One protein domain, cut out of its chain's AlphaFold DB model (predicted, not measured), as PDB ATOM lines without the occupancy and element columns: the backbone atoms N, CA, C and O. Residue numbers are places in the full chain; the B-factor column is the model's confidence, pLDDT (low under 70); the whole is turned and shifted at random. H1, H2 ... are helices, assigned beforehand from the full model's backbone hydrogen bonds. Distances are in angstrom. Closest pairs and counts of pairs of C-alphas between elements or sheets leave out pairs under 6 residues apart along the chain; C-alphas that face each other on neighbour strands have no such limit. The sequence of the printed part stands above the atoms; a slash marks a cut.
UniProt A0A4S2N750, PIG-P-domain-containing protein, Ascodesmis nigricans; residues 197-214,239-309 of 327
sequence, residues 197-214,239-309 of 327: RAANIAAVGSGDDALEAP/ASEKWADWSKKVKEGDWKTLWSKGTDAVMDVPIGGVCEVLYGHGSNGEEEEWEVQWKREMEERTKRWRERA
ATOM      1  N   ARG A 197     476.625 467.584 255.438       73.62
ATOM      2  CA  ARG A 197     475.357 468.055 254.862       73.62
ATOM      3  C   ARG A 197     474.143 467.883 255.797       73.62
ATOM      4  O   ARG A 197     473.060 468.364 255.459       73.62
ATOM      5  N   ALA A 198     474.286 467.179 256.918       75.44
ATOM      6  CA  ALA A 198     473.237 466.989 257.920       75.44
ATOM      7  C   ALA A 198     473.335 467.996 259.081       75.44
ATOM      8  O   ALA A 198     472.329 468.224 259.758       75.44
ATOM      9  N   ALA A 199     474.505 468.614 259.277       74.56
ATOM     10  CA  ALA A 199     474.786 469.588 260.320       74.56
ATOM     11  C   ALA A 199     473.764 470.737 260.364       74.56
ATOM     12  O   ALA A 199     473.446 471.408 259.372       74.56
ATOM     13  N   ASN A 200     473.264 471.001 261.565       75.19
ATOM     14  CA  ASN A 200     472.239 471.989 261.835       75.19
ATOM     15  C   ASN A 200     472.835 473.150 262.635       75.19
ATOM     16  O   ASN A 200     472.593 473.298 263.831       75.19
ATOM     17  N   ILE A 201     473.649 473.959 261.954       75.56
ATOM     18  CA  ILE A 201     474.439 475.026 262.579       75.56
ATOM     19  C   ILE A 201     473.557 476.034 263.330       75.56
ATOM     20  O   ILE A 201     472.567 476.543 262.797       75.56
ATOM     21  N   ALA A 202     473.948 476.353 264.567       73.94
ATOM     22  CA  ALA A 202     473.343 477.417 265.358       73.94
ATOM     23  C   ALA A 202     473.663 478.792 264.749       73.94
ATOM     24  O   ALA A 202     474.826 479.127 264.538       73.94
ATOM     25  N   ALA A 203     472.631 479.597 264.496       68.94
ATOM     26  CA  ALA A 203     472.739 480.853 263.762       68.94
ATOM     27  C   ALA A 203     472.193 482.034 264.583       68.94
ATOM     28  O   ALA A 203     470.998 482.084 264.875       68.94
ATOM     29  N   VAL A 204     473.054 482.998 264.927       63.78
ATOM     30  CA  VAL A 204     472.658 484.228 265.635       63.78
ATOM     31  C   VAL A 204     472.336 485.332 264.628       63.78
ATOM     32  O   VAL A 204     473.224 486.036 264.162       63.78
ATOM     33  N   GLY A 205     471.060 485.481 264.272       57.75
ATOM     34  CA  GLY A 205     470.588 486.641 263.512       57.75
ATOM     35  C   GLY A 205     470.520 487.904 264.379       57.75
ATOM     36  O   GLY A 205     470.095 487.840 265.529       57.75
ATOM     37  N   SER A 206     470.862 489.063 263.806       49.34
ATOM     38  CA  SER A 206     470.602 490.396 264.395       49.34
ATOM     39  C   SER A 206     469.171 490.901 264.079       49.34
ATOM     40  O   SER A 206     468.865 492.088 264.134       49.34
ATOM     41  N   GLY A 207     468.284 489.978 263.699       49.34
ATOM     42  CA  GLY A 207     466.912 490.183 263.244       49.34
ATOM     43  C   GLY A 207     466.292 488.836 262.848       49.34
ATOM     44  O   GLY A 207     466.864 487.788 263.150       49.34
ATOM     45  N   ASP A 208     465.154 488.852 262.149       46.97
ATOM     46  CA  ASP A 208     464.442 487.628 261.724       46.97
ATOM     47  C   ASP A 208     465.224 486.766 260.701       46.97
ATOM     48  O   ASP A 208     464.887 485.600 260.472       46.97
ATOM     49  N   ASP A 209     466.297 487.307 260.113       52.66
ATOM     50  CA  ASP A 209     467.205 486.600 259.208       52.66
ATOM     51  C   ASP A 209     468.221 485.731 259.972       52.66
ATOM     52  O   ASP A 209     469.218 486.209 260.522       52.66
ATOM     53  N   ALA A 210     468.003 484.415 259.967       56.06
ATOM     54  CA  ALA A 210     468.956 483.448 260.510       56.06
ATOM     55  C   ALA A 210     470.230 483.354 259.642       56.06
ATOM     56  O   ALA A 210     470.153 483.043 258.452       56.06
ATOM     57  N   LEU A 211     471.407 483.546 260.256       58.38
ATOM     58  CA  LEU A 211     472.732 483.408 259.629       58.38
ATOM     59  C   LEU A 211     473.096 481.950 259.262       58.38
ATOM     60  O   LEU A 211     473.983 481.341 259.866       58.38
ATOM     61  N   GLU A 212     472.429 481.376 258.261       60.00
ATOM     62  CA  GLU A 212     472.820 480.077 257.696       60.00
ATOM     63  C   GLU A 212     474.239 480.157 257.091       60.00
ATOM     64  O   GLU A 212     474.606 481.147 256.456       60.00
ATOM     65  N   ALA A 213     475.054 479.120 257.301       60.53
ATOM     66  CA  ALA A 213     476.436 479.086 256.819       60.53
ATOM     67  C   ALA A 213     476.511 479.042 255.274       60.53
ATOM     68  O   ALA A 213     475.706 478.332 254.654       60.53
ATOM     69  N   PRO A 214     477.458 479.760 254.632       55.44
ATOM     70  CA  PRO A 214     477.569 479.802 253.175       55.44
ATOM     71  C   PRO A 214     477.876 478.405 252.609       55.44
ATOM     72  O   PRO A 214     478.944 477.844 252.818       55.44
ATOM     73  N   ALA A 239     483.638 482.318 247.309       62.38
ATOM     74  CA  ALA A 239     483.346 481.597 248.548       62.38
ATOM     75  C   ALA A 239     484.157 482.134 249.742       62.38
ATOM     76  O   ALA A 239     483.590 482.341 250.815       62.38
ATOM     77  N   SER A 240     485.456 482.393 249.562       66.00
ATOM     78  CA  SER A 240     486.360 482.873 250.618       66.00
ATOM     79  C   SER A 240     485.921 484.221 251.214       66.00
ATOM     80  O   SER A 240     485.869 484.380 252.436       66.00
ATOM     81  N   GLU A 241     485.487 485.172 250.380       70.06
ATOM     82  CA  GLU A 241     484.962 486.460 250.865       70.06
ATOM     83  C   GLU A 241     483.659 486.298 251.669       70.06
ATOM     84  O   GLU A 241     483.497 486.904 252.733       70.06
ATOM     85  N   LYS A 242     482.754 485.412 251.225       69.75
ATOM     86  CA  LYS A 242     481.525 485.072 251.969       69.75
ATOM     87  C   LYS A 242     481.837 484.372 253.297       69.75
ATOM     88  O   LYS A 242     481.130 484.591 254.280       69.75
ATOM     89  N   TRP A 243     482.909 483.579 253.355       66.00
ATOM     90  CA  TRP A 243     483.408 482.978 254.593       66.00
ATOM     91  C   TRP A 243     483.963 484.007 255.574       66.00
ATOM     92  O   TRP A 243     483.693 483.896 256.772       66.00
ATOM     93  N   ALA A 244     484.681 485.023 255.096       71.06
ATOM     94  CA  ALA A 244     485.173 486.113 255.933       71.06
ATOM     95  C   ALA A 244     484.019 486.944 256.531       71.06
ATOM     96  O   ALA A 244     484.003 487.195 257.737       71.06
ATOM     97  N   ASP A 245     483.020 487.306 255.718       74.56
ATOM     98  CA  ASP A 245     481.819 488.033 256.156       74.56
ATOM     99  C   ASP A 245     480.963 487.221 257.148       74.56
ATOM    100  O   ASP A 245     480.615 487.726 258.219       74.56
ATOM    101  N   TRP A 246     480.687 485.941 256.865       73.06
ATOM    102  CA  TRP A 246     479.966 485.074 257.807       73.06
ATOM    103  C   TRP A 246     480.743 484.896 259.118       73.06
ATOM    104  O   TRP A 246     480.167 485.041 260.194       73.06
ATOM    105  N   SER A 247     482.059 484.670 259.053       68.81
ATOM    106  CA  SER A 247     482.907 484.525 260.247       68.81
ATOM    107  C   SER A 247     482.968 485.804 261.084       68.81
ATOM    108  O   SER A 247     483.078 485.732 262.308       68.81
ATOM    109  N   LYS A 248     482.876 486.979 260.449       72.31
ATOM    110  CA  LYS A 248     482.760 488.265 261.141       72.31
ATOM    111  C   LYS A 248     481.410 488.384 261.856       72.31
ATOM    112  O   LYS A 248     481.391 488.625 263.058       72.31
ATOM    113  N   LYS A 249     480.300 488.117 261.163       69.12
ATOM    114  CA  LYS A 249     478.946 488.131 261.752       69.12
ATOM    115  C   LYS A 249     478.784 487.107 262.881       69.12
ATOM    116  O   LYS A 249     478.094 487.373 263.858       69.12
ATOM    117  N   VAL A 250     479.482 485.972 262.794       68.75
ATOM    118  CA  VAL A 250     479.599 484.990 263.882       68.75
ATOM    119  C   VAL A 250     480.350 485.549 265.093       68.75
ATOM    120  O   VAL A 250     479.999 485.188 266.206       68.75
ATOM    121  N   LYS A 251     481.337 486.438 264.944       67.69
ATOM    122  CA  LYS A 251     481.969 487.104 266.102       67.69
ATOM    123  C   LYS A 251     481.097 488.206 266.710       67.69
ATOM    124  O   LYS A 251     481.172 488.435 267.907       67.69
ATOM    125  N   GLU A 252     480.276 488.867 265.901       69.31
ATOM    126  CA  GLU A 252     479.466 490.032 266.299       69.31
ATOM    127  C   GLU A 252     478.067 489.667 266.857       69.31
ATOM    128  O   GLU A 252     477.259 490.555 267.119       69.31
ATOM    129  N   GLY A 253     477.751 488.375 267.034       70.88
ATOM    130  CA  GLY A 253     476.430 487.899 267.472       70.88
ATOM    131  C   GLY A 253     476.279 487.646 268.982       70.88
ATOM    132  O   GLY A 253     477.167 487.094 269.626       70.88
ATOM    133  N   ASP A 254     475.090 487.931 269.532       76.06
ATOM    134  CA  ASP A 254     474.663 487.624 270.912       76.06
ATOM    135  C   ASP A 254     474.505 486.108 271.219       76.06
ATOM    136  O   ASP A 254     473.418 485.608 271.539       76.06
ATOM    137  N   TRP A 255     475.598 485.338 271.180       77.94
ATOM    138  CA  TRP A 255     475.574 483.891 271.464       77.94
ATOM    139  C   TRP A 255     475.046 483.540 272.851       77.94
ATOM    140  O   TRP A 255     474.412 482.502 273.012       77.94
ATOM    141  N   LYS A 256     475.252 484.406 273.849       77.31
ATOM    142  CA  LYS A 256     474.765 484.205 275.226       77.31
ATOM    143  C   LYS A 256     473.227 484.164 275.273       77.31
ATOM    144  O   LYS A 256     472.654 483.343 275.994       77.31
ATOM    145  N   THR A 257     472.559 484.959 274.436       75.69
ATOM    146  CA  THR A 257     471.095 484.968 274.278       75.69
ATOM    147  C   THR A 257     470.597 483.726 273.536       75.69
ATOM    148  O   THR A 257     469.591 483.138 273.936       75.69
ATOM    149  N   LEU A 258     471.315 483.270 272.499       76.81
ATOM    150  CA  LEU A 258     470.974 482.036 271.779       76.81
ATOM    151  C   LEU A 258     471.196 480.783 272.644       76.81
ATOM    152  O   LEU A 258     470.329 479.919 272.689       76.81
ATOM    153  N   TRP A 259     472.311 480.702 273.372       78.19
ATOM    154  CA  TRP A 259     472.639 479.586 274.269       78.19
ATOM    155  C   TRP A 259     471.647 479.459 275.435       78.19
ATOM    156  O   TRP A 259     471.318 478.357 275.865       78.19
ATOM    157  N   SER A 260     471.113 480.587 275.913       80.00
ATOM    158  CA  SER A 260     470.076 480.619 276.956       80.00
ATOM    159  C   SER A 260     468.679 480.219 276.452       80.00
ATOM    160  O   SER A 260     467.757 480.053 277.254       80.00
ATOM    161  N   LYS A 261     468.488 480.065 275.134       78.75
ATOM    162  CA  LYS A 261     467.205 479.729 274.512       78.75
ATOM    163  C   LYS A 261     467.099 478.219 274.291       78.75
ATOM    164  O   LYS A 261     467.674 477.675 273.352       78.75
ATOM    165  N   GLY A 262     466.299 477.551 275.122       67.38
ATOM    166  CA  GLY A 262     465.977 476.133 274.939       67.38
ATOM    167  C   GLY A 262     465.376 475.865 273.554       67.38
ATOM    168  O   GLY A 262     464.344 476.435 273.198       67.38
ATOM    169  N   THR A 263     466.031 475.004 272.775       70.62
ATOM    170  CA  THR A 263     465.587 474.557 271.449       70.62
ATOM    171  C   THR A 263     465.222 473.074 271.489       70.62
ATOM    172  O   THR A 263     465.846 472.290 272.197       70.62
ATOM    173  N   ASP A 264     464.193 472.692 270.730       67.50
ATOM    174  CA  ASP A 264     463.687 471.307 270.633       67.50
ATOM    175  C   ASP A 264     464.579 470.405 269.747       67.50
ATOM    176  O   ASP A 264     464.370 469.200 269.633       67.50
ATOM    177  N   ALA A 265     465.595 470.992 269.108       73.69
ATOM    178  CA  ALA A 265     466.554 470.320 268.244       73.69
ATOM    179  C   ALA A 265     467.980 470.494 268.774       73.69
ATOM    180  O   ALA A 265     468.329 471.538 269.324       73.69
ATOM    181  N   VAL A 266     468.829 469.494 268.532       72.00
ATOM    182  CA  VAL A 266     470.281 469.652 268.663       72.00
ATOM    183  C   VAL A 266     470.765 470.601 267.559       72.00
ATOM    184  O   VAL A 266     470.342 470.486 266.405       72.00
ATOM    185  N   MET A 267     471.629 471.545 267.932       77.31
ATOM    186  CA  MET A 267     472.206 472.554 267.045       77.31
ATOM    187  C   MET A 267     473.735 472.499 267.129       77.31
ATOM    188  O   MET A 267     474.291 472.467 268.229       77.31
ATOM    189  N   ASP A 268     474.412 472.560 265.988       80.50
ATOM    190  CA  ASP A 268     475.875 472.569 265.922       80.50
ATOM    191  C   ASP A 268     476.389 473.999 266.138       80.50
ATOM    192  O   ASP A 268     476.329 474.848 265.247       80.50
ATOM    193  N   VAL A 269     476.846 474.316 267.352       79.44
ATOM    194  CA  VAL A 269     477.336 475.666 267.672       79.44
ATOM    195  C   VAL A 269     478.754 475.844 267.112       79.44
ATOM    196  O   VAL A 269     479.637 475.057 267.463       79.44
ATOM    197  N   PRO A 270     479.023 476.863 266.268       78.56
ATOM    198  CA  PRO A 270     480.363 477.089 265.739       78.56
ATOM    199  C   PRO A 270     481.334 477.431 266.874       78.56
ATOM    200  O   PRO A 270     480.988 478.165 267.800       78.56
ATOM    201  N   ILE A 271     482.577 476.944 266.782       80.56
ATOM    202  CA  ILE A 271     483.575 477.067 267.859       80.56
ATOM    203  C   ILE A 271     483.807 478.520 268.309       80.56
ATOM    204  O   ILE A 271     483.967 478.765 269.499       80.56
ATOM    205  N   GLY A 272     483.722 479.496 267.395       79.56
ATOM    206  CA  GLY A 272     483.787 480.923 267.735       79.56
ATOM    207  C   GLY A 272     482.664 481.379 268.675       79.56
ATOM    208  O   GLY A 272     482.935 482.084 269.640       79.56
ATOM    209  N   GLY A 273     481.431 480.912 268.457       78.75
ATOM    210  CA  GLY A 273     480.294 481.189 269.339       78.75
ATOM    211  C   GLY A 273     480.408 480.494 270.699       78.75
ATOM    212  O   GLY A 273     480.056 481.075 271.722       78.75
ATOM    213  N   VAL A 274     480.977 479.282 270.740       83.50
ATOM    214  CA  VAL A 274     481.299 478.595 272.006       83.50
ATOM    215  C   VAL A 274     482.366 479.371 272.788       83.50
ATOM    216  O   VAL A 274     482.217 479.580 273.991       83.50
ATOM    217  N   CYS A 275     483.419 479.848 272.117       82.12
ATOM    218  CA  CYS A 275     484.442 480.690 272.733       82.12
ATOM    219  C   CYS A 275     483.875 482.026 273.238       82.12
ATOM    220  O   CYS A 275     484.241 482.448 274.330       82.12
ATOM    221  N   GLU A 276     482.951 482.656 272.510       81.38
ATOM    222  CA  GLU A 276     482.297 483.899 272.940       81.38
ATOM    223  C   GLU A 276     481.420 483.698 274.191       81.38
ATOM    224  O   GLU A 276     481.468 484.497 275.128       81.38
ATOM    225  N   VAL A 277     480.675 482.589 274.276       82.56
ATOM    226  CA  VAL A 277     479.895 482.243 275.482       82.56
ATOM    227  C   VAL A 277     480.797 481.969 276.691       82.56
ATOM    228  O   VAL A 277     480.462 482.399 277.793       82.56
ATOM    229  N   LEU A 278     481.922 481.267 276.504       82.94
ATOM    230  CA  LEU A 278     482.803 480.845 277.602       82.94
ATOM    231  C   LEU A 278     483.820 481.907 278.050       82.94
ATOM    232  O   LEU A 278     484.149 481.955 279.234       82.94
ATOM    233  N   TYR A 279     484.335 482.726 277.129       79.81
ATOM    234  CA  TYR A 279     485.492 483.604 277.367       79.81
ATOM    235  C   TYR A 279     485.247 485.079 277.015       79.81
ATOM    236  O   TYR A 279     485.918 485.948 277.573       79.81
ATOM    237  N   GLY A 280     484.247 485.395 276.184       71.00
ATOM    238  CA  GLY A 280     483.879 486.762 275.780       71.00
ATOM    239  C   GLY A 280     483.260 487.630 276.887       71.00
ATOM    240  O   GLY A 280     482.453 488.517 276.623       71.00
ATOM    241  N   HIS A 281     483.555 487.350 278.158       62.72
ATOM    242  CA  HIS A 281     483.160 488.194 279.288       62.72
ATOM    243  C   HIS A 281     484.286 489.155 279.729       62.72
ATOM    244  O   HIS A 281     483.979 490.153 280.378       62.72
ATOM    245  N   GLY A 282     485.553 488.880 279.375       55.12
ATOM    246  CA  GLY A 282     486.717 489.679 279.799       55.12
ATOM    247  C   GLY A 282     487.186 490.754 278.806       55.12
ATOM    248  O   GLY A 282     487.468 491.877 279.222       55.12
ATOM    249  N   SER A 283     487.235 490.435 277.503       55.25
ATOM    250  CA  SER A 283     487.863 491.273 276.459       55.25
ATOM    251  C   SER A 283     487.463 492.750 276.514       55.25
ATOM    252  O   SER A 283     488.308 493.619 276.699       55.25
ATOM    253  N   ASN A 284     486.164 493.037 276.412       55.09
ATOM    254  CA  ASN A 284     485.666 494.381 276.098       55.09
ATOM    255  C   ASN A 284     485.907 495.433 277.202       55.09
ATOM    256  O   ASN A 284     485.672 496.609 276.959       55.09
ATOM    257  N   GLY A 285     486.327 495.028 278.405       55.00
ATOM    258  CA  GLY A 285     486.765 495.951 279.459       55.00
ATOM    259  C   GLY A 285     488.286 496.009 279.576       55.00
ATOM    260  O   GLY A 285     488.880 497.085 279.528       55.00
ATOM    261  N   GLU A 286     488.929 494.846 279.694       55.91
ATOM    262  CA  GLU A 286     490.369 494.770 279.968       55.91
ATOM    263  C   GLU A 286     491.225 495.164 278.752       55.91
ATOM    264  O   GLU A 286     492.272 495.791 278.928       55.91
ATOM    265  N   GLU A 287     490.779 494.879 277.520       59.00
ATOM    266  CA  GLU A 287     491.478 495.314 276.303       59.00
ATOM    267  C   GLU A 287     491.357 496.828 276.081       59.00
ATOM    268  O   GLU A 287     492.340 497.448 275.676       59.00
ATOM    269  N   GLU A 288     490.213 497.454 276.393       64.88
ATOM    270  CA  GLU A 288     490.064 498.914 276.283       64.88
ATOM    271  C   GLU A 288     490.950 499.652 277.298       64.88
ATOM    272  O   GLU A 288     491.654 500.598 276.925       64.88
ATOM    273  N   GLU A 289     490.995 499.201 278.559       70.06
ATOM    274  CA  GLU A 289     491.882 499.794 279.568       70.06
ATOM    275  C   GLU A 289     493.369 499.605 279.216       70.06
ATOM    276  O   GLU A 289     494.146 500.563 279.313       70.06
ATOM    277  N   TRP A 290     493.780 498.422 278.736       69.81
ATOM    278  CA  TRP A 290     495.165 498.188 278.305       69.81
ATOM    279  C   TRP A 290     495.545 498.963 277.038       69.81
ATOM    280  O   TRP A 290     496.633 499.539 277.004       69.81
ATOM    281  N   GLU A 291     494.675 499.049 276.029       75.00
ATOM    282  CA  GLU A 291     494.894 499.870 274.828       75.00
ATOM    283  C   GLU A 291     495.063 501.352 275.191       75.00
ATOM    284  O   GLU A 291     495.983 502.015 274.701       75.00
ATOM    285  N   VAL A 292     494.208 501.887 276.070       81.19
ATOM    286  CA  VAL A 292     494.293 503.280 276.535       81.19
ATOM    287  C   VAL A 292     495.565 503.507 277.356       81.19
ATOM    288  O   VAL A 292     496.281 504.483 277.111       81.19
ATOM    289  N   GLN A 293     495.905 502.601 278.280       85.62
ATOM    290  CA  GLN A 293     497.137 502.680 279.068       85.62
ATOM    291  C   GLN A 293     498.390 502.634 278.178       85.62
ATOM    292  O   GLN A 293     499.283 503.471 278.329       85.62
ATOM    293  N   TRP A 294     498.441 501.704 277.223       83.56
ATOM    294  CA  TRP A 294     499.566 501.516 276.306       83.56
ATOM    295  C   TRP A 294     499.737 502.702 275.352       83.56
ATOM    296  O   TRP A 294     500.853 503.197 275.187       83.56
ATOM    297  N   LYS A 295     498.643 503.240 274.792       87.00
ATOM    298  CA  LYS A 295     498.676 504.473 273.979       87.00
ATOM    299  C   LYS A 295     499.211 505.657 274.785       87.00
ATOM    300  O   LYS A 295     500.049 506.407 274.283       87.00
ATOM    301  N   ARG A 296     498.796 505.792 276.052       91.00
ATOM    302  CA  ARG A 296     499.276 506.843 276.964       91.00
ATOM    303  C   ARG A 296     500.773 506.698 277.264       91.00
ATOM    304  O   ARG A 296     501.504 507.684 277.172       91.00
ATOM    305  N   GLU A 297     501.251 505.482 277.538       92.38
ATOM    306  CA  GLU A 297     502.681 505.198 277.741       92.38
ATOM    307  C   GLU A 297     503.507 505.468 276.470       92.38
ATOM    308  O   GLU A 297     504.576 506.078 276.536       92.38
ATOM    309  N   MET A 298     503.012 505.069 275.294       89.12
ATOM    310  CA  MET A 298     503.694 505.301 274.017       89.12
ATOM    311  C   MET A 298     503.751 506.787 273.649       89.12
ATOM    312  O   MET A 298     504.785 507.248 273.154       89.12
ATOM    313  N   GLU A 299     502.715 507.574 273.955       91.19
ATOM    314  CA  GLU A 299     502.786 509.034 273.855       91.19
ATOM    315  C   GLU A 299     503.835 509.629 274.804       91.19
ATOM    316  O   GLU A 299     504.661 510.430 274.362       91.19
ATOM    317  N   GLU A 300     503.842 509.250 276.085       91.50
ATOM    318  CA  GLU A 300     504.831 509.731 277.063       91.50
ATOM    319  C   GLU A 300     506.264 509.369 276.650       91.50
ATOM    320  O   GLU A 300     507.159 510.218 276.666       91.50
ATOM    321  N   ARG A 301     506.486 508.134 276.185       88.38
ATOM    322  CA  ARG A 301     507.775 507.678 275.644       88.38
ATOM    323  C   ARG A 301     508.183 508.468 274.404       88.38
ATOM    324  O   ARG A 301     509.353 508.828 274.290       88.38
ATOM    325  N   THR A 302     507.246 508.785 273.513       89.38
ATOM    326  CA  THR A 302     507.505 509.578 272.299       89.38
ATOM    327  C   THR A 302     507.828 511.039 272.629       89.38
ATOM    328  O   THR A 302     508.771 511.597 272.066       89.38
ATOM    329  N   LYS A 303     507.115 511.648 273.586       88.81
ATOM    330  CA  LYS A 303     507.397 513.000 274.110       88.81
ATOM    331  C   LYS A 303     508.790 513.051 274.747       88.81
ATOM    332  O   LYS A 303     509.625 513.846 274.323       88.81
ATOM    333  N   ARG A 304     509.107 512.096 275.628       87.00
ATOM    334  CA  ARG A 304     510.425 511.953 276.274       87.00
ATOM    335  C   ARG A 304     511.569 511.712 275.280       87.00
ATOM    336  O   ARG A 304     512.689 512.171 275.504       87.00
ATOM    337  N   TRP A 305     511.318 511.004 274.174       83.12
ATOM    338  CA  TRP A 305     512.281 510.860 273.072       83.12
ATOM    339  C   TRP A 305     512.496 512.174 272.311       83.12
ATOM    340  O   TRP A 305     513.638 512.493 271.980       83.12
ATOM    341  N   ARG A 306     511.433 512.953 272.071       81.94
ATOM    342  CA  ARG A 306     511.499 514.270 271.418       81.94
ATOM    343  C   ARG A 306     512.278 515.280 272.264       81.94
ATOM    344  O   ARG A 306     513.261 515.832 271.782       81.94
ATOM    345  N   GLU A 307     511.943 515.411 273.544       83.31
ATOM    346  CA  GLU A 307     512.670 516.246 274.517       83.31
ATOM    347  C   GLU A 307     514.157 515.862 274.606       83.31
ATOM    348  O   GLU A 307     515.041 516.722 274.666       83.31
ATOM    349  N   ARG A 308     514.468 514.558 274.562       80.44
ATOM    350  CA  ARG A 308     515.846 514.043 274.542       80.44
ATOM    351  C   ARG A 308     516.573 514.281 273.213       80.44
ATOM    352  O   ARG A 308     517.800 514.342 273.210       80.44
ATOM    353  N   ALA A 309     515.861 514.424 272.098       76.50
ATOM    354  CA  ALA A 309     516.450 514.836 270.825       76.50
ATOM    355  C   ALA A 309     516.731 516.350 270.799       76.50
ATOM    356  O   ALA A 309     517.810 516.764 270.378       76.50
TER     357      ALA A 309
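What this domain is: This is residues 197 to 214 and 239 to 309 of the 327 residues of the protein "PIG-P-domain-containing protein" of Ascodesmis nigricans (UniProt A0A4S2N750). A small body of three helices and loops bears one long helix, H4, that sticks out as an arm. In the body H1 and H3 stand nearly end to end, H2 packs on H3, and the printed part opens with a long stretch without a named element. The printed part has 89 residues with four named helices, H1, H2, H3 and H4 in that order, and no named strand; the class is all helix. The whole is extended, with a radius of gyration of the C-alphas of 20.0 A, and spans 66 by 31 by 21 A, the arm making the length.

Where its parts are: Residues 197 to 214 hold no named element. After the cut, H1 is residues 239 to 251, 18.4 A long, beginning with C-alpha 239 at (483.346, 481.597, 248.548). H2 is residues 255 to 259, and H3 is residues 271 to 279, 11.7 A long, with C-alpha 271 at (483.575, 477.067, 267.859). H4 is residues 283 to 309, 37.5 A long, ending with C-alpha 309 at (516.450, 514.836, 270.825).

How they stand to each other: H1 touches H3 with residues 250 to 251 alone, the closest C-alphas being those of Lys 251 and Gly 272, 6.6 A apart. They run the same way at a shallow tilt of 19 degrees. H2 touches H3, the closest C-alphas being those of Lys 256 and Val 277, 5.5 A apart. H4 touches no helix. Every O i to N i+4 pair is within hydrogen-bond range in H1, H2 and H3; in H4, 22 of 23 are.

The domain as a whole: The C-alphas farthest apart are those of Asp 264 and Ala 309, 68.4 A. Residues 281 to 309 stand free; the body without them spans 32 by 28 by 22 A. Residues 215 to 238 are not printed, and C-alphas 214 and 239 are 7.6 A apart across this cut. The link from H2 to H3 is long. The mean pLDDT of the printed part is 72.9, and 32 residues are under 70, among them 203 to 214 and 281 to 288.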